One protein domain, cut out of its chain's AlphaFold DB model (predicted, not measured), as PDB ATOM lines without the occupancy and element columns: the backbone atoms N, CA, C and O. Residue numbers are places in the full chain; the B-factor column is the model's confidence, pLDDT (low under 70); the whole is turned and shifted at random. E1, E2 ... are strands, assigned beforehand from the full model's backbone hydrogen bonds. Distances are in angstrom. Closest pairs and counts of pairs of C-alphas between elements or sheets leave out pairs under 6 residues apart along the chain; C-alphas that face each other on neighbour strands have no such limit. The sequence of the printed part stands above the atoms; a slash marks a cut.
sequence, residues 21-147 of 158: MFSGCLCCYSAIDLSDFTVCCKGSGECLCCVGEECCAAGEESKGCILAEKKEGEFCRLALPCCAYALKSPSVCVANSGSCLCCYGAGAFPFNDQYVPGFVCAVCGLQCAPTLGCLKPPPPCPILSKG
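What this domain is: This is residues 21 to 147 of the 158 residues of the protein "Hypothetical protein" of Calcidiscus leptoporus (UniProt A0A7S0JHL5). This is a wall of ten strands side by side, one long, gently curled antiparallel sheet built from five hairpins. The last stretch, residues 130 to 147, runs from the E10 edge back over one face, residues 110 to 119 between E8 and E9 bulge over that same face, and the opposite face is bare. The printed part has 127 residues with no named helix and ten named strands, E1 to E10 along the chain; across the sheet they run E5 E6 E4 E3 E7 E8 E2 E1 E9 E10. The class is all strand, with 63 residues, under half, in named elements. The whole is compact, with a radius of gyration of the C-alphas of 15.4 A and spans of 47 by 31 by 19 A, only just elongated.

How they stand to each other: Start with the hairpin of E1, residues 21 to 26, and E2, residues 28 to 32; N 30 and O 23 are 2.8 A apart, within hydrogen-bond range, as are the pairs below. Next find the hairpin of E3, residues 38 to 47, and E4, residues 50 to 55, with N 52 and O 45 at 2.9 A; E2 and E3 are apart. The hairpin of E5, residues 74 to 80, and E6, residues 83 to 88, has N 78 and O 85 at 2.8 A, and E6 is also the antiparallel neighbour of E4, with N 86 and O 51 at 2.8 A. In the hairpin of E7, residues 94 to 101, and E8, residues 103 to 109, directions differ by 180 degrees, with N 96 and O 107 at 2.9 A. E7 is also the neighbour of E3, N 44 and O 97 at 2.9 A, and E8 that of E2, N 31 and O 104 at 2.8 A. In the last hairpin, E9, residues 120 to 123, and E10, residues 126 to 129, have N 123 and O 126 at 2.9 A; E9 stands to E1 at 128 degrees, with N 24 and O 122 at 2.9 A. The edge strands are E5 and E10.

Where its parts are: Find C-alpha 21, where E1 begins, at (0.611, 31.073, 23.528). E3, the longest by residues, runs 22.5 A from C-alpha 38 at (9.100, 17.451, 18.490); E7 spans 22.6 A and E8 20.9 A. E10 ends at C-alpha 129, (-0.498, 39.505, 30.261).

The domain as a whole: The C-alphas of Ile 66 and Leu 132, the two farthest apart, are 47.3 A apart. The sheet is twisted, its C-alphas up to 5.7 A off the best plane. The link from E4 to E5, 18 residues, is long; in it residues 66 to 67 pair antiparallel with residues 78 to 79 of E5. The printed part has no cut, and its mean pLDDT is 90.5, with residues 145 to 147 under 70.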
ATOM      1  N   MET A  21       0.903  31.420  22.140       93.62
ATOM      2  CA  MET A  21       0.611  31.073  23.528       93.62
ATOM      3  C   MET A  21      -0.817  30.534  23.637       93.62
ATOM      4  O   MET A  21      -1.766  31.199  23.226       93.62
ATOM      5  N   PHE A  22      -0.973  29.345  24.220       94.81
ATOM      6  CA  PHE A  22      -2.273  28.710  24.437       94.81
ATOM      7  C   PHE A  22      -2.760  28.880  25.880       94.81
ATOM      8  O   PHE A  22      -3.931  29.168  26.110       94.81
ATOM      9  N   SER A  23      -1.872  28.733  26.859       96.81
ATOM     10  CA  SER A  23      -2.193  28.874  28.280       96.81
ATOM     11  C   SER A  23      -0.991  29.435  29.029       96.81
ATOM     12  O   SER A  23       0.146  29.208  28.630       96.81
ATOM     13  N   GLY A  24      -1.214  30.164  30.112       95.94
ATOM     14  CA  GLY A  24      -0.135  30.661  30.953       95.94
ATOM     15  C   GLY A  24      -0.642  31.151  32.293       95.94
ATOM     16  O   GLY A  24      -1.711  31.756  32.380       95.94
ATOM     17  N   CYS A  25       0.125  30.884  33.341       96.81
ATOM     18  CA  CYS A  25      -0.217  31.272  34.697       96.81
ATOM     19  C   CYS A  25       1.043  31.652  35.473       96.81
ATOM     20  O   CYS A  25       1.908  30.815  35.719       96.81
ATOM     21  N   LEU A  26       1.108  32.915  35.899       95.50
ATOM     22  CA  LEU A  26       2.151  33.504  36.736       95.50
ATOM     23  C   LEU A  26       3.549  33.423  36.124       95.50
ATOM     24  O   LEU A  26       4.041  34.410  35.591       95.50
ATOM     25  N   CYS A  27       4.185  32.265  36.230       96.00
ATOM     26  CA  CYS A  27       5.584  32.028  35.910       96.00
ATOM     27  C   CYS A  27       5.793  30.945  34.855       96.00
ATOM     28  O   CYS A  27       6.939  30.648  34.538       96.00
ATOM     29  N   CYS A  28       4.724  30.352  34.321       96.12
ATOM     30  CA  CYS A  28       4.811  29.314  33.305       96.12
ATOM     31  C   CYS A  28       3.789  29.509  32.189       96.12
ATOM     32  O   CYS A  28       2.722  30.099  32.385       96.12
ATOM     33  N   TYR A  29       4.118  29.000  31.006       96.31
ATOM     34  CA  TYR A  29       3.230  29.010  29.853       96.31
ATOM     35  C   TYR A  29       3.307  27.707  29.060       96.31
ATOM     36  O   TYR A  29       4.286  26.965  29.112       96.31
ATOM     37  N   SER A  30       2.258  27.466  28.284       95.44
ATOM     38  CA  SER A  30       2.177  26.463  27.232       95.44
ATOM     39  C   SER A  30       1.782  27.152  25.932       95.44
ATOM     40  O   SER A  30       0.884  27.998  25.896       95.44
ATOM     41  N   ALA A  31       2.459  26.792  24.860       94.38
ATOM     42  CA  ALA A  31       2.331  27.371  23.541       94.38
ATOM     43  C   ALA A  31       2.337  26.269  22.479       94.38
ATOM     44  O   ALA A  31       2.670  25.117  22.760       94.38
ATOM     45  N   ILE A  32       1.913  26.631  21.273       91.69
ATOM     46  CA  ILE A  32       1.776  25.729  20.135       91.69
ATOM     47  C   ILE A  32       2.598  26.284  18.977       91.69
ATOM     48  O   ILE A  32       2.404  27.433  18.584       91.69
ATOM     49  N   ASP A  33       3.487  25.473  18.414       90.19
ATOM     50  CA  ASP A  33       4.160  25.728  17.144       90.19
ATOM     51  C   ASP A  33       3.750  24.649  16.138       90.19
ATOM     52  O   ASP A  33       3.913  23.460  16.389       90.19
ATOM     53  N   LEU A  34       3.173  25.052  15.006       86.44
ATOM     54  CA  LEU A  34       2.794  24.125  13.932       86.44
ATOM     55  C   LEU A  34       3.867  24.019  12.842       86.44
ATOM     56  O   LEU A  34       3.665  23.312  11.856       86.44
ATOM     57  N   SER A  35       4.969  24.753  12.983       84.06
ATOM     58  CA  SER A  35       6.115  24.718  12.076       84.06
ATOM     59  C   SER A  35       7.256  23.847  12.603       84.06
ATOM     60  O   SER A  35       8.021  23.318  11.798       84.06
ATOM     61  N   ASP A  36       7.326  23.638  13.920       80.50
ATOM     62  CA  ASP A  36       8.306  22.773  14.577       80.50
ATOM     63  C   ASP A  36       7.610  21.664  15.377       80.50
ATOM     64  O   ASP A  36       6.837  21.924  16.300       80.50
ATOM     65  N   PHE A  37       7.882  20.409  15.011       84.81
ATOM     66  CA  PHE A  37       7.308  19.234  15.661       84.81
ATOM     67  C   PHE A  37       8.398  18.446  16.375       84.81
ATOM     68  O   PHE A  37       9.245  17.805  15.753       84.81
ATOM     69  N   THR A  38       8.313  18.397  17.701       85.19
ATOM     70  CA  THR A  38       9.100  17.451  18.490       85.19
ATOM     71  C   THR A  38       8.387  16.102  18.491       85.19
ATOM     72  O   THR A  38       7.356  15.937  19.131       85.19
ATOM     73  N   VAL A  39       8.912  15.107  17.778       85.38
ATOM     74  CA  VAL A  39       8.390  13.735  17.887       85.38
ATOM     75  C   VAL A  39       8.646  13.243  19.313       85.38
ATOM     76  O   VAL A  39       9.789  13.296  19.740       85.38
ATOM     77  N   CYS A  40       7.624  12.772  20.037       89.31
ATOM     78  CA  CYS A  40       7.682  12.433  21.475       89.31
ATOM     79  C   CYS A  40       7.993  13.651  22.371       89.31
ATOM     80  O   CYS A  40       7.485  14.728  22.096       89.31
ATOM     81  N   CYS A  41       8.766  13.482  23.453       86.50
ATOM     82  CA  CYS A  41       9.021  14.517  24.459       86.50
ATOM     83  C   CYS A  41      10.520  14.784  24.614       86.50
ATOM     84  O   CYS A  41      11.311  13.844  24.713       86.50
ATOM     85  N   LYS A  42      10.895  16.056  24.722       90.25
ATOM     86  CA  LYS A  42      12.189  16.468  25.272       90.25
ATOM     87  C   LYS A  42      11.980  17.618  26.237       90.25
ATOM     88  O   LYS A  42      11.086  18.443  26.051       90.25
ATOM     89  N   GLY A  43      12.821  17.699  27.247       90.56
ATOM     90  CA  GLY A  43      12.723  18.773  28.216       90.56
ATOM     91  C   GLY A  43      13.790  18.667  29.273       90.56
ATOM     92  O   GLY A  43      14.406  17.621  29.468       90.56
ATOM     93  N   SER A  44      14.019  19.773  29.953       92.44
ATOM     94  CA  SER A  44      14.918  19.811  31.086       92.44
ATOM     95  C   SER A  44      14.502  20.903  32.051       92.44
ATOM     96  O   SER A  44      13.816  21.867  31.688       92.44
ATOM     97  N   GLY A  45      14.903  20.747  33.303       91.81
ATOM     98  CA  GLY A  45      14.718  21.800  34.278       91.81
ATOM     99  C   GLY A  45      14.920  21.377  35.715       91.81
ATOM    100  O   GLY A  45      15.205  20.224  36.028       91.81
ATOM    101  N   GLU A  46      14.733  22.353  36.582       93.62
ATOM    102  CA  GLU A  46      14.723  22.245  38.028       93.62
ATOM    103  C   GLU A  46      13.326  22.587  38.552       93.62
ATOM    104  O   GLU A  46      12.685  23.539  38.107       93.62
ATOM    105  N   CYS A  47      12.858  21.811  39.520       93.38
ATOM    106  CA  CYS A  47      11.715  22.140  40.352       93.38
ATOM    107  C   CYS A  47      12.096  21.816  41.794       93.38
ATOM    108  O   CYS A  47      12.224  20.646  42.166       93.38
ATOM    109  N   LEU A  48      12.301  22.859  42.598       94.12
ATOM    110  CA  LEU A  48      12.812  22.749  43.960       94.12
ATOM    111  C   LEU A  48      14.134  21.957  43.986       94.12
ATOM    112  O   LEU A  48      15.106  22.333  43.345       94.12
ATOM    113  N   CYS A  49      14.197  20.863  44.744       95.00
ATOM    114  CA  CYS A  49      15.390  20.028  44.852       95.00
ATOM    115  C   CYS A  49      15.553  19.027  43.700       95.00
ATOM    116  O   CYS A  49      16.573  18.344  43.644       95.00
ATOM    117  N   CYS A  50      14.572  18.910  42.804       94.31
ATOM    118  CA  CYS A  50      14.562  17.919  41.736       94.31
ATOM    119  C   CYS A  50      15.024  18.545  40.422       94.31
ATOM    120  O   CYS A  50      14.436  19.518  39.955       94.31
ATOM    121  N   VAL A  51      16.026  17.947  39.787       94.50
ATOM    122  CA  VAL A  51      16.452  18.286  38.424       94.50
ATOM    123  C   VAL A  51      16.106  17.120  37.517       94.50
ATOM    124  O   VAL A  51      16.348  15.971  37.878       94.50
ATOM    125  N   GLY A  52      15.518  17.408  36.363       91.88
ATOM    126  CA  GLY A  52      15.055  16.412  35.408       91.88
ATOM    127  C   GLY A  52      15.507  16.726  33.991       91.88
ATOM    128  O   GLY A  52      15.650  17.887  33.608       91.88
ATOM    129  N   GLU A  53      15.714  15.674  33.213       92.00
ATOM    130  CA  GLU A  53      15.952  15.718  31.775       92.00
ATOM    131  C   GLU A  53      15.160  14.593  31.107       92.00
ATOM    132  O   GLU A  53      15.153  13.465  31.601       92.00
ATOM    133  N   GLU A  54      14.556  14.875  29.959       90.62
ATOM    134  CA  GLU A  54      13.794  13.935  29.140       90.62
ATOM    135  C   GLU A  54      14.325  13.958  27.706       90.62
ATOM    136  O   GLU A  54      14.580  15.025  27.147       90.62
ATOM    137  N   CYS A  55      14.482  12.780  27.107       90.19
ATOM    138  CA  CYS A  55      15.107  12.592  25.796       90.19
ATOM    139  C   CYS A  55      14.344  11.588  24.922       90.19
ATOM    140  O   CYS A  55      14.930  10.864  24.123       90.19
ATOM    141  N   CYS A  56      13.023  11.499  25.082       90.00
ATOM    142  CA  CYS A  56      12.204  10.636  24.230       90.00
ATOM    143  C   CYS A  56      12.172  11.112  22.769       90.00
ATOM    144  O   CYS A  56      11.667  10.376  21.918       90.00
ATOM    145  N   ALA A  57      12.632  12.333  22.483       88.81
ATOM    146  CA  ALA A  57      12.585  12.894  21.148       88.81
ATOM    147  C   ALA A  57      13.550  12.220  20.168       88.81
ATOM    148  O   ALA A  57      14.642  11.778  20.522       88.81
ATOM    149  N   ALA A  58      13.124  12.129  18.908       83.25
ATOM    150  CA  ALA A  58      13.919  11.499  17.862       83.25
ATOM    151  C   ALA A  58      15.265  12.225  17.677       83.25
ATOM    152  O   ALA A  58      15.295  13.437  17.479       83.25
ATOM    153  N   GLY A  59      16.362  11.465  17.704       84.19
ATOM    154  CA  GLY A  59      17.723  11.993  17.566       84.19
ATOM    155  C   GLY A  59      18.394  12.398  18.881       84.19
ATOM    156  O   GLY A  59      19.569  12.747  18.856       84.19
ATOM    157  N   GLU A  60      17.690  12.322  20.013       85.75
ATOM    158  CA  GLU A  60      18.293  12.548  21.326       85.75
ATOM    159  C   GLU A  60      19.070  11.313  21.808       85.75
ATOM    160  O   GLU A  60      18.703  10.163  21.543       85.75
ATOM    161  N   GLU A  61      20.151  11.552  22.548       88.38
ATOM    162  CA  GLU A  61      20.931  10.479  23.158       88.38
ATOM    163  C   GLU A  61      20.229   9.922  24.399       88.38
ATOM    164  O   GLU A  61      19.707  10.660  25.241       88.38
ATOM    165  N   SER A  62      20.266   8.594  24.536       88.56
ATOM    166  CA  SER A  62      19.789   7.903  25.733       88.56
ATOM    167  C   SER A  62      20.529   8.406  26.969       88.56
ATOM    168  O   SER A  62      21.758   8.483  26.976       88.56
ATOM    169  N   LYS A  63      19.798   8.665  28.060       88.12
ATOM    170  CA  LYS A  63      20.419   9.034  29.347       88.12
ATOM    171  C   LYS A  63      21.085   7.849  30.058       88.12
ATOM    172  O   LYS A  63      21.690   8.036  31.112       88.12
ATOM    173  N   GLY A  64      21.010   6.650  29.475       86.38
ATOM    174  CA  GLY A  64      21.541   5.411  30.034       86.38
ATOM    175  C   GLY A  64      20.547   4.698  30.951       86.38
ATOM    176  O   GLY A  64      19.444   5.162  31.198       86.38
ATOM    177  N   CYS A  65      20.939   3.535  31.457       82.12
ATOM    178  CA  CYS A  65      20.216   2.806  32.499       82.12
ATOM    179  C   CYS A  65      21.155   2.690  33.685       82.12
ATOM    180  O   CYS A  65      22.255   2.210  33.433       82.12
ATOM    181  N   ILE A  66      20.698   3.031  34.904       84.56
ATOM    182  CA  ILE A  66      21.296   2.812  36.250       84.56
ATOM    183  C   ILE A  66      21.548   4.116  37.041       84.56
ATOM    184  O   ILE A  66      21.183   5.214  36.622       84.56
ATOM    185  N   LEU A  67      22.145   3.972  38.235       81.75
ATOM    186  CA  LEU A  67      22.791   5.050  38.988       81.75
ATOM    187  C   LEU A  67      23.810   5.760  38.090       81.75
ATOM    188  O   LEU A  67      24.871   5.215  37.791       81.75
ATOM    189  N   ALA A  68      23.460   6.964  37.655       82.31
ATOM    190  CA  ALA A  68      24.307   7.764  36.788       82.31
ATOM    191  C   ALA A  68      25.365   8.517  37.604       82.31
ATOM    192  O   ALA A  68      25.206   8.750  38.807       82.31
ATOM    193  N   GLU A  69      26.440   8.928  36.932       85.44
ATOM    194  CA  GLU A  69      27.437   9.810  37.530       85.44
ATOM    195  C   GLU A  69      26.785  11.127  37.962       85.44
ATOM    196  O   GLU A  69      26.031  11.749  37.209       85.44
ATOM    197  N   LYS A  70      27.056  11.535  39.203       88.31
ATOM    198  CA  LYS A  70      26.527  12.779  39.765       88.31
ATOM    199  C   LYS A  70      27.192  13.965  39.079       88.31
ATOM    200  O   LYS A  70      28.413  13.985  38.930       88.31
ATOM    201  N   LYS A  71      26.402  14.973  38.731       88.19
ATOM    202  CA  LYS A  71      26.915  16.286  38.328       88.19
ATOM    203  C   LYS A  71      27.239  17.123  39.564       88.19
ATOM    204  O   LYS A  71      26.881  16.779  40.691       88.19
ATOM    205  N   GLU A  72      27.942  18.227  39.350       85.75
ATOM    206  CA  GLU A  72      28.315  19.145  40.422       85.75
ATOM    207  C   GLU A  72      27.083  19.619  41.213       85.75
ATOM    208  O   GLU A  72      26.088  20.067  40.642       85.75
ATOM    209  N   GLY A  73      27.145  19.496  42.541       87.75
ATOM    210  CA  GLY A  73      26.060  19.884  43.447       87.75
ATOM    211  C   GLY A  73      24.915  18.872  43.587       87.75
ATOM    212  O   GLY A  73      24.029  19.095  44.412       87.75
ATOM    213  N   GLU A  74      24.922  17.759  42.845       93.25
ATOM    214  CA  GLU A  74      23.907  16.707  42.971       93.25
ATOM    215  C   GLU A  74      24.224  15.739  44.130       93.25
ATOM    216  O   GLU A  74      25.323  15.196  44.262       93.25
ATOM    217  N   PHE A  75      23.223  15.455  44.961       93.12
ATOM    218  CA  PHE A  75      23.273  14.439  46.011       93.12
ATOM    219  C   PHE A  75      23.186  13.026  45.440       93.12
ATOM    220  O   PHE A  75      23.888  12.120  45.901       93.12
ATOM    221  N   CYS A  76      22.327  12.821  44.443       92.00
ATOM    222  CA  CYS A  76      22.158  11.560  43.730       92.00
ATOM    223  C   CYS A  76      21.593  11.812  42.333       92.00
ATOM    224  O   CYS A  76      20.942  12.829  42.102       92.00
ATOM    225  N   ARG A  77      21.831  10.859  41.426       92.94
ATOM    226  CA  ARG A  77      21.318  10.874  40.061       92.94
ATOM    227  C   ARG A  77      20.902   9.468  39.647       92.94
ATOM    228  O   ARG A  77      21.650   8.508  39.829       92.94
ATOM    229  N   LEU A  78      19.705   9.352  39.093       94.06
ATOM    230  CA  LEU A  78      19.156   8.129  38.528       94.06
ATOM    231  C   LEU A  78      18.841   8.375  37.057       94.06
ATOM    232  O   LEU A  78      18.210   9.379  36.727       94.06
ATOM    233  N   ALA A  79      19.253   7.455  36.190       93.94
ATOM    234  CA  ALA A  79      18.937   7.511  34.775       93.94
ATOM    235  C   ALA A  79      18.199   6.254  34.299       93.94
ATOM    236  O   ALA A  79      18.524   5.118  34.661       93.94
ATOM    237  N   LEU A  80      17.199   6.508  33.464       92.38
ATOM    238  CA  LEU A  80      16.499   5.570  32.604       92.38
ATOM    239  C   LEU A  80      16.754   5.989  31.145       92.38
ATOM    240  O   LEU A  80      17.084   7.149  30.898       92.38
ATOM    241  N   PRO A  81      16.553   5.108  30.148       91.88
ATOM    242  CA  PRO A  81      16.901   5.420  28.762       91.88
ATOM    243  C   PRO A  81      16.262   6.701  28.230       91.88
ATOM    244  O   PRO A  81      16.838   7.372  27.384       91.88
ATOM    245  N   CYS A  82      15.069   7.023  28.730       91.06
ATOM    246  CA  CYS A  82      14.268   8.162  28.312       91.06
ATOM    247  C   CYS A  82      14.399   9.402  29.204       91.06
ATOM    248  O   CYS A  82      13.946  10.476  28.803       91.06
ATOM    249  N   CYS A  83      14.945   9.277  30.416       91.56
ATOM    250  CA  CYS A  83      14.970  10.377  31.371       91.56
ATOM    251  C   CYS A  83      16.038  10.209  32.451       91.56
ATOM    252  O   CYS A  83      16.391   9.102  32.846       91.56
ATOM    253  N   ALA A  84      16.524  11.326  32.977       93.69
ATOM    254  CA  ALA A  84      17.397  11.338  34.140       93.69
ATOM    255  C   ALA A  84      16.881  12.324  35.175       93.69
ATOM    256  O   ALA A  84      16.482  13.435  34.833       93.69
ATOM    257  N   TYR A  85      16.936  11.917  36.437       94.31
ATOM    258  CA  TYR A  85      16.525  12.725  37.571       94.31
ATOM    259  C   TYR A  85      17.641  12.786  38.604       94.31
ATOM    260  O   TYR A  85      18.294  11.781  38.890       94.31
ATOM    261  N   ALA A  86      17.842  13.962  39.178       94.75
ATOM    262  CA  ALA A  86      18.804  14.197  40.235       94.75
ATOM    263  C   ALA A  86      18.188  14.991  41.381       94.75
ATOM    264  O   ALA A  86      17.238  15.753  41.190       94.75
ATOM    265  N   LEU A  87      18.764  14.827  42.569       95.19
ATOM    266  CA  LEU A  87      18.486  15.683  43.715       95.19
ATOM    267  C   LEU A  87      19.659  16.627  43.940       95.19
ATOM    268  O   LEU A  87      20.795  16.166  43.998       95.19
ATOM    269  N   LYS A  88      19.397  17.918  44.130       94.50
ATOM    270  CA  LYS A  88      20.384  18.924  44.552       94.50
ATOM    271  C   LYS A  88      19.767  19.897  45.556       94.50
ATOM    272  O   LYS A  88      18.554  19.884  45.773       94.50
ATOM    273  N   SER A  89      20.582  20.750  46.174       93.69
ATOM    274  CA  SER A  89      20.037  21.888  46.924       93.69
ATOM    275  C   SER A  89      19.294  22.830  45.966       93.69
ATOM    276  O   SER A  89      19.854  23.158  44.916       93.69
ATOM    277  N   PRO A  90      18.067  23.268  46.304       89.94
ATOM    278  CA  PRO A  90      17.276  24.129  45.434       89.94
ATOM    279  C   PRO A  90      17.972  25.477  45.240       89.94
ATOM    280  O   PRO A  90      18.313  26.150  46.216       89.94
ATOM    281  N   SER A  91      18.162  25.869  43.985       89.75
ATOM    282  CA  SER A  91      18.602  27.214  43.591       89.75
ATOM    283  C   SER A  91      17.429  28.093  43.170       89.75
ATOM    284  O   SER A  91      17.470  29.304  43.363       89.75
ATOM    285  N   VAL A  92      16.371  27.481  42.637       92.50
ATOM    286  CA  VAL A  92      15.146  28.154  42.195       92.50
ATOM    287  C   VAL A  92      13.916  27.349  42.620       92.50
ATOM    288  O   VAL A  92      14.011  26.178  42.990       92.50
ATOM    289  N   CYS A  93      12.732  27.958  42.573       94.19
ATOM    290  CA  CYS A  93      11.494  27.205  42.771       94.19
ATOM    291  C   CYS A  93      11.166  26.371  41.532       94.19
ATOM    292  O   CYS A  93      10.842  25.194  41.665       94.19
ATOM    293  N   VAL A  94      11.256  26.976  40.345       94.00
ATOM    294  CA  VAL A  94      11.040  26.325  39.046       94.00
ATOM    295  C   VAL A  94      11.938  26.987  38.007       94.00
ATOM    296  O   VAL A  94      11.991  28.208  37.942       94.00
ATOM    297  N   ALA A  95      12.600  26.202  37.170       95.06
ATOM    298  CA  ALA A  95      13.243  26.648  35.939       95.06
ATOM    299  C   ALA A  95      13.218  25.483  34.955       95.06
ATOM    300  O   ALA A  95      14.038  24.575  35.056       95.06
ATOM    301  N   ASN A  96      12.238  25.444  34.059       93.38
ATOM    302  CA  ASN A  96      12.066  24.321  33.149       93.38
ATOM    303  C   ASN A  96      11.611  24.754  31.763       93.38
ATOM    304  O   ASN A  96      11.028  25.817  31.565       93.38
ATOM    305  N   SER A  97      11.893  23.898  30.791       93.94
ATOM    306  CA  SER A  97      11.416  24.032  29.424       93.94
ATOM    307  C   SER A  97      11.255  22.655  28.806       93.94
ATOM    308  O   SER A  97      12.038  21.750  29.095       93.94
ATOM    309  N   GLY A  98      10.276  22.499  27.928       92.12
ATOM    310  CA  GLY A  98      10.092  21.250  27.209       92.12
ATOM    311  C   GLY A  98       9.173  21.394  26.013       92.12
ATOM    312  O   GLY A  98       8.430  22.371  25.886       92.12
ATOM    313  N   SER A  99       9.234  20.400  25.140       92.06
ATOM    314  CA  SER A  99       8.388  20.288  23.964       92.06
ATOM    315  C   SER A  99       7.910  18.854  23.767       92.06
ATOM    316  O   SER A  99       8.612  17.883  24.060       92.06
ATOM    317  N   CYS A 100       6.680  18.734  23.278       91.31
ATOM    318  CA  CYS A 100       6.057  17.484  22.891       91.31
ATOM    319  C   CYS A 100       5.079  17.724  21.743       91.31
ATOM    320  O   CYS A 100       4.121  18.488  21.879       91.31
ATOM    321  N   LEU A 101       5.309  17.062  20.611       90.94
ATOM    322  CA  LEU A 101       4.590  17.292  19.358       90.94
ATOM    323  C   LEU A 101       4.688  18.769  18.945       90.94
ATOM    324  O   LEU A 101       5.793  19.291  18.825       90.94
ATOM    325  N   CYS A 102       3.550  19.428  18.725       89.88
ATOM    326  CA  CYS A 102       3.462  20.863  18.455       89.88
ATOM    327  C   CYS A 102       3.410  21.717  19.728       89.88
ATOM    328  O   CYS A 102       3.398  22.942  19.644       89.88
ATOM    329  N   CYS A 103       3.324  21.107  20.909       91.56
ATOM    330  CA  CYS A 103       3.223  21.828  22.168       91.56
ATOM    331  C   CYS A 103       4.611  22.084  22.743       91.56
ATOM    332  O   CYS A 103       5.474  21.208  22.750       91.56
ATOM    333  N   TYR A 104       4.802  23.262  23.314       93.38
ATOM    334  CA  TYR A 104       5.994  23.590  24.076       93.38
ATOM    335  C   TYR A 104       5.656  24.491  25.251       93.38
ATOM    336  O   TYR A 104       4.588  25.097  25.310       93.38
ATOM    337  N   GLY A 105       6.563  24.590  26.209       93.81
ATOM    338  CA  GLY A 105       6.355  25.435  27.369       93.81
ATOM    339  C   GLY A 105       7.636  25.703  28.121       93.81
ATOM    340  O   GLY A 105       8.644  25.018  27.939       93.81
ATOM    341  N   ALA A 106       7.568  26.715  28.973       95.44
ATOM    342  CA  ALA A 106       8.622  27.045  29.910       95.44
ATOM    343  C   ALA A 106       8.026  27.549  31.225       95.44
ATOM    344  O   ALA A 106       6.882  28.014  31.267       95.44
ATOM    345  N   GLY A 107       8.815  27.461  32.290       95.31
ATOM    346  CA  GLY A 107       8.495  27.955  33.619       95.31
ATOM    347  C   GLY A 107       9.729  28.526  34.310       95.31
ATOM    348  O   GLY A 107      10.807  27.952  34.193       95.31
ATOM    349  N   ALA A 108       9.582  29.644  35.028       96.56
ATOM    350  CA  ALA A 108      10.676  30.271  35.776       96.56
ATOM    351  C   ALA A 108      10.186  31.028  37.018       96.56
ATOM    352  O   ALA A 108       9.524  32.060  36.903       96.56
ATOM    353  N   PHE A 109      10.539  30.545  38.208       95.56
ATOM    354  CA  PHE A 109      10.329  31.258  39.462       95.56
ATOM    355  C   PHE A 109      11.539  31.099  40.403       95.56
ATOM    356  O   PHE A 109      11.822  29.969  40.813       95.56
ATOM    357  N   PRO A 110      12.226  32.190  40.798       94.94
ATOM    358  CA  PRO A 110      12.049  33.575  40.334       94.94
ATOM    359  C   PRO A 110      12.165  33.735  38.807       94.94
ATOM    360  O   PRO A 110      12.676  32.849  38.125       94.94
ATOM    361  N   PHE A 111      11.642  34.838  38.262       95.31
ATOM    362  CA  PHE A 111      11.690  35.087  36.817       95.31
ATOM    363  C   PHE A 111      13.137  35.133  36.309       95.31
ATOM    364  O   PHE A 111      14.012  35.701  36.959       95.31
ATOM    365  N   ASN A 112      13.373  34.559  35.131       92.00
ATOM    366  CA  ASN A 112      14.694  34.464  34.517       92.00
ATOM    367  C   ASN A 112      14.559  34.581  32.991       92.00
ATOM    368  O   ASN A 112      13.764  33.865  32.381       92.00
ATOM    369  N   ASP A 113      15.378  35.437  32.375       92.19
ATOM    370  CA  ASP A 113      15.424  35.676  30.924       92.19
ATOM    371  C   ASP A 113      15.722  34.424  30.080       92.19
ATOM    372  O   ASP A 113      15.457  34.416  28.880       92.19
ATOM    373  N   GLN A 114      16.268  33.364  30.682       90.06
ATOM    374  CA  GLN A 114      16.525  32.089  30.009       90.06
ATOM    375  C   GLN A 114      15.259  31.241  29.801       90.06
ATOM    376  O   GLN A 114      15.219  30.395  28.903       90.06
ATOM    377  N   TYR A 115      14.221  31.473  30.608       92.56
ATOM    378  CA  TYR A 115      13.005  30.663  30.644       92.56
ATOM    379  C   TYR A 115      11.747  31.516  30.484       92.56
ATOM    380  O   TYR A 115      11.082  31.460  29.454       92.56
ATOM    381  N   VAL A 116      11.420  32.301  31.512       94.31
ATOM    382  CA  VAL A 116      10.247  33.175  31.564       94.31
ATOM    383  C   VAL A 116      10.670  34.483  32.246       94.31
ATOM    384  O   VAL A 116      10.884  34.492  33.461       94.31
ATOM    385  N   PRO A 117      10.797  35.596  31.496       94.44
ATOM    386  CA  PRO A 117      11.353  36.848  32.018       94.44
ATOM    387  C   PRO A 117      10.396  37.618  32.941       94.44
ATOM    388  O   PRO A 117      10.800  38.572  33.599       94.44
ATOM    389  N   GLY A 118       9.115  37.247  32.998       95.56
ATOM    390  CA  GLY A 118       8.133  37.977  33.792       95.56
ATOM    391  C   GLY A 118       6.758  37.326  33.832       95.56
ATOM    392  O   GLY A 118       6.551  36.226  33.325       95.56
ATOM    393  N   PHE A 119       5.807  38.040  34.432       96.12
ATOM    394  CA  PHE A 119       4.446  37.554  34.642       96.12
ATOM    395  C   PHE A 119       3.717  37.238  33.327       96.12
ATOM    396  O   PHE A 119       3.631  38.080  32.428       96.12
ATOM    397  N   VAL A 120       3.125  36.045  33.258       96.25
ATOM    398  CA  VAL A 120       2.298  35.586  32.134       96.25
ATOM    399  C   VAL A 120       0.895  35.200  32.594       96.25
ATOM    400  O   VAL A 120       0.703  34.603  33.653       96.25
ATOM    401  N   CYS A 121      -0.107  35.523  31.780       97.38
ATOM    402  CA  CYS A 121      -1.479  35.078  31.996       97.38
ATOM    403  C   CYS A 121      -2.164  34.889  30.647       97.38
ATOM    404  O   CYS A 121      -2.312  35.853  29.894       97.38
ATOM    405  N   ALA A 122      -2.580  33.661  30.351       97.00
ATOM    406  CA  ALA A 122      -3.358  33.337  29.168       97.00
ATOM    407  C   ALA A 122      -4.257  32.125  29.412       97.00
ATOM    408  O   ALA A 122      -3.889  31.210  30.146       97.00
ATOM    409  N   VAL A 123      -5.420  32.101  28.766       96.69
ATOM    410  CA  VAL A 123      -6.358  30.974  28.821       96.69
ATOM    411  C   VAL A 123      -6.915  30.729  27.424       96.69
ATOM    412  O   VAL A 123      -7.498  31.626  26.820       96.69
ATOM    413  N   CYS A 124      -6.744  29.510  26.908       94.38
ATOM    414  CA  CYS A 124      -7.264  29.072  25.607       94.38
ATOM    415  C   CYS A 124      -6.928  30.027  24.441       94.38
ATOM    416  O   CYS A 124      -7.781  30.339  23.614       94.38
ATOM    417  N   GLY A 125      -5.691  30.524  24.391       92.88
ATOM    418  CA  GLY A 125      -5.209  31.440  23.355       92.88
ATOM    419  C   GLY A 125      -5.520  32.917  23.604       92.88
ATOM    420  O   GLY A 125      -5.012  33.769  22.878       92.88
ATOM    421  N   LEU A 126      -6.312  33.251  24.625       96.00
ATOM    422  CA  LEU A 126      -6.544  34.629  25.049       96.00
ATOM    423  C   LEU A 126      -5.471  35.028  26.056       96.00
ATOM    424  O   LEU A 126      -5.455  34.531  27.180       96.00
ATOM    425  N   GLN A 127      -4.572  35.918  25.651       95.88
ATOM    426  CA  GLN A 127      -3.514  36.445  26.497       95.88
ATOM    427  C   GLN A 127      -4.005  37.698  27.226       95.88
ATOM    428  O   GLN A 127      -4.454  38.654  26.596       95.88
ATOM    429  N   CYS A 128      -3.899  37.687  28.553       95.75
ATOM    430  CA  CYS A 128      -4.207  38.802  29.447       95.75
ATOM    431  C   CYS A 128      -2.944  39.591  29.829       95.75
ATOM    432  O   CYS A 128      -3.009  40.804  30.001       95.75
ATOM    433  N   ALA A 129      -1.798  38.910  29.953       94.44
ATOM    434  CA  ALA A 129      -0.498  39.505  30.261       94.44
ATOM    435  C   ALA A 129       0.652  38.697  29.622       94.44
ATOM    436  O   ALA A 129       0.510  37.484  29.443       94.44
ATOM    437  N   PRO A 130       1.799  39.314  29.273       88.75
ATOM    438  CA  PRO A 130       2.117  40.747  29.398       88.75
ATOM    439  C   PRO A 130       1.355  41.661  28.429       88.75
ATOM    440  O   PRO A 130       1.131  42.826  28.743       88.75
ATOM    441  N   THR A 131       0.915  41.139  27.284       90.62
ATOM    442  CA  THR A 131       0.210  41.914  26.257       90.62
ATOM    443  C   THR A 131      -1.165  41.309  26.019       90.62
ATOM    444  O   THR A 131      -1.270  40.114  25.757       90.62
ATOM    445  N   LEU A 132      -2.213  42.132  26.069       94.12
ATOM    446  CA  LEU A 132      -3.572  41.690  25.766       94.12
ATOM    447  C   LEU A 132      -3.686  41.268  24.288       94.12
ATOM    448  O   LEU A 132      -3.282  42.014  23.391       94.12
ATOM    449  N   GLY A 133      -4.267  40.101  24.011       94.25
ATOM    450  CA  GLY A 133      -4.526  39.673  22.637       94.25
ATOM    451  C   GLY A 133      -5.035  38.243  22.497       94.25
ATOM    452  O   GLY A 133      -5.282  37.554  23.478       94.25
ATOM    453  N   CYS A 134      -5.188  37.798  21.251       94.94
ATOM    454  CA  CYS A 134      -5.565  36.432  20.895       94.94
ATOM    455  C   CYS A 134      -4.452  35.810  20.046       94.94
ATOM    456  O   CYS A 134      -3.956  36.473  19.131       94.94
ATOM    457  N   LEU A 135      -4.053  34.576  20.371       90.69
ATOM    458  CA  LEU A 135      -3.002  33.800  19.696       90.69
ATOM    459  C   LEU A 135      -1.694  34.587  19.510       90.69
ATOM    460  O   LEU A 135      -1.019  34.490  18.487       90.69
ATOM    461  N   LYS A 136      -1.346  35.402  20.508       93.06
ATOM    462  CA  LYS A 136      -0.090  36.154  20.539       93.06
ATOM    463  C   LYS A 136       1.086  35.209  20.831       93.06
ATOM    464  O   LYS A 136       0.886  34.167  21.458       93.06
ATOM    465  N   PRO A 137       2.304  35.545  20.374       92.06
ATOM    466  CA  PRO A 137       3.476  34.730  20.657       92.06
ATOM    467  C   PRO A 137       3.797  34.733  22.159       92.06
ATOM    468  O   PRO A 137       3.570  35.749  22.830       92.06
ATOM    469  N   PRO A 138       4.328  33.626  22.705       91.50
ATOM    470  CA  PRO A 138       4.793  33.604  24.082       91.50
ATOM    471  C   PRO A 138       6.066  34.446  24.274       91.50
ATOM    472  O   PRO A 138       6.740  34.780  23.295       91.50
ATOM    473  N   PRO A 139       6.424  34.795  25.527       91.31
ATOM    474  CA  PRO A 139       7.739  35.333  25.836       91.31
ATOM    475  C   PRO A 139       8.854  34.422  25.305       91.31
ATOM    476  O   PRO A 139       8.678  33.201  25.267       91.31
ATOM    477  N   PRO A 140      10.001  34.991  24.907       87.81
ATOM    478  CA  PRO A 140      11.116  34.199  24.416       87.81
ATOM    479  C   PRO A 140      11.680  33.304  25.527       87.81
ATOM    480  O   PRO A 140      11.898  33.766  26.645       87.81
ATOM    481  N   CYS A 141      11.976  32.051  25.182       88.00
ATOM    482  CA  CYS A 141      12.738  31.120  26.013       88.00
ATOM    483  C   CYS A 141      13.974  30.656  25.224       88.00
ATOM    484  O   CYS A 141      13.862  29.767  24.372       88.00
ATOM    485  N   PRO A 142      15.155  31.263  25.455       86.94
ATOM    486  CA  PRO A 142      16.389  30.903  24.760       86.94
ATOM    487  C   PRO A 142      16.743  29.414  24.850       86.94
ATOM    488  O   PRO A 142      17.190  28.835  23.859       86.94
ATOM    489  N   ILE A 143      16.502  28.784  26.004       82.31
ATOM    490  CA  ILE A 143      16.857  27.378  26.244       82.31
ATOM    491  C   ILE A 143      15.987  26.425  25.423       82.31
ATOM    492  O   ILE A 143      16.476  25.409  24.946       82.31
ATOM    493  N   LEU A 144      14.729  26.781  25.165       77.06
ATOM    494  CA  LEU A 144      13.817  25.950  24.384       77.06
ATOM    495  C   LEU A 144      14.212  25.861  22.892       77.06
ATOM    496  O   LEU A 144      13.887  24.885  22.221       77.06
ATOM    497  N   SER A 145      14.949  26.853  22.378       56.34
ATOM    498  CA  SER A 145      15.387  26.913  20.971       56.34
ATOM    499  C   SER A 145      16.570  25.995  20.628       56.34
ATOM    500  O   SER A 145      16.886  25.801  19.454       56.34
ATOM    501  N   LYS A 146      17.238  25.422  21.635       44.81
ATOM    502  CA  LYS A 146      18.371  24.507  21.466       44.81
ATOM    503  C   LYS A 146      18.023  23.189  22.142       44.81
ATOM    504  O   LYS A 146      17.491  23.196  23.241       44.81
ATOM    505  N   GLY A 147      18.288  22.071  21.460       43.19
ATOM    506  CA  GLY A 147      18.075  20.711  21.974       43.19
ATOM    507  C   GLY A 147      18.370  20.622  23.470       43.19
ATOM    508  O   GLY A 147      19.432  21.061  23.916       43.19
TER     509      GLY A 147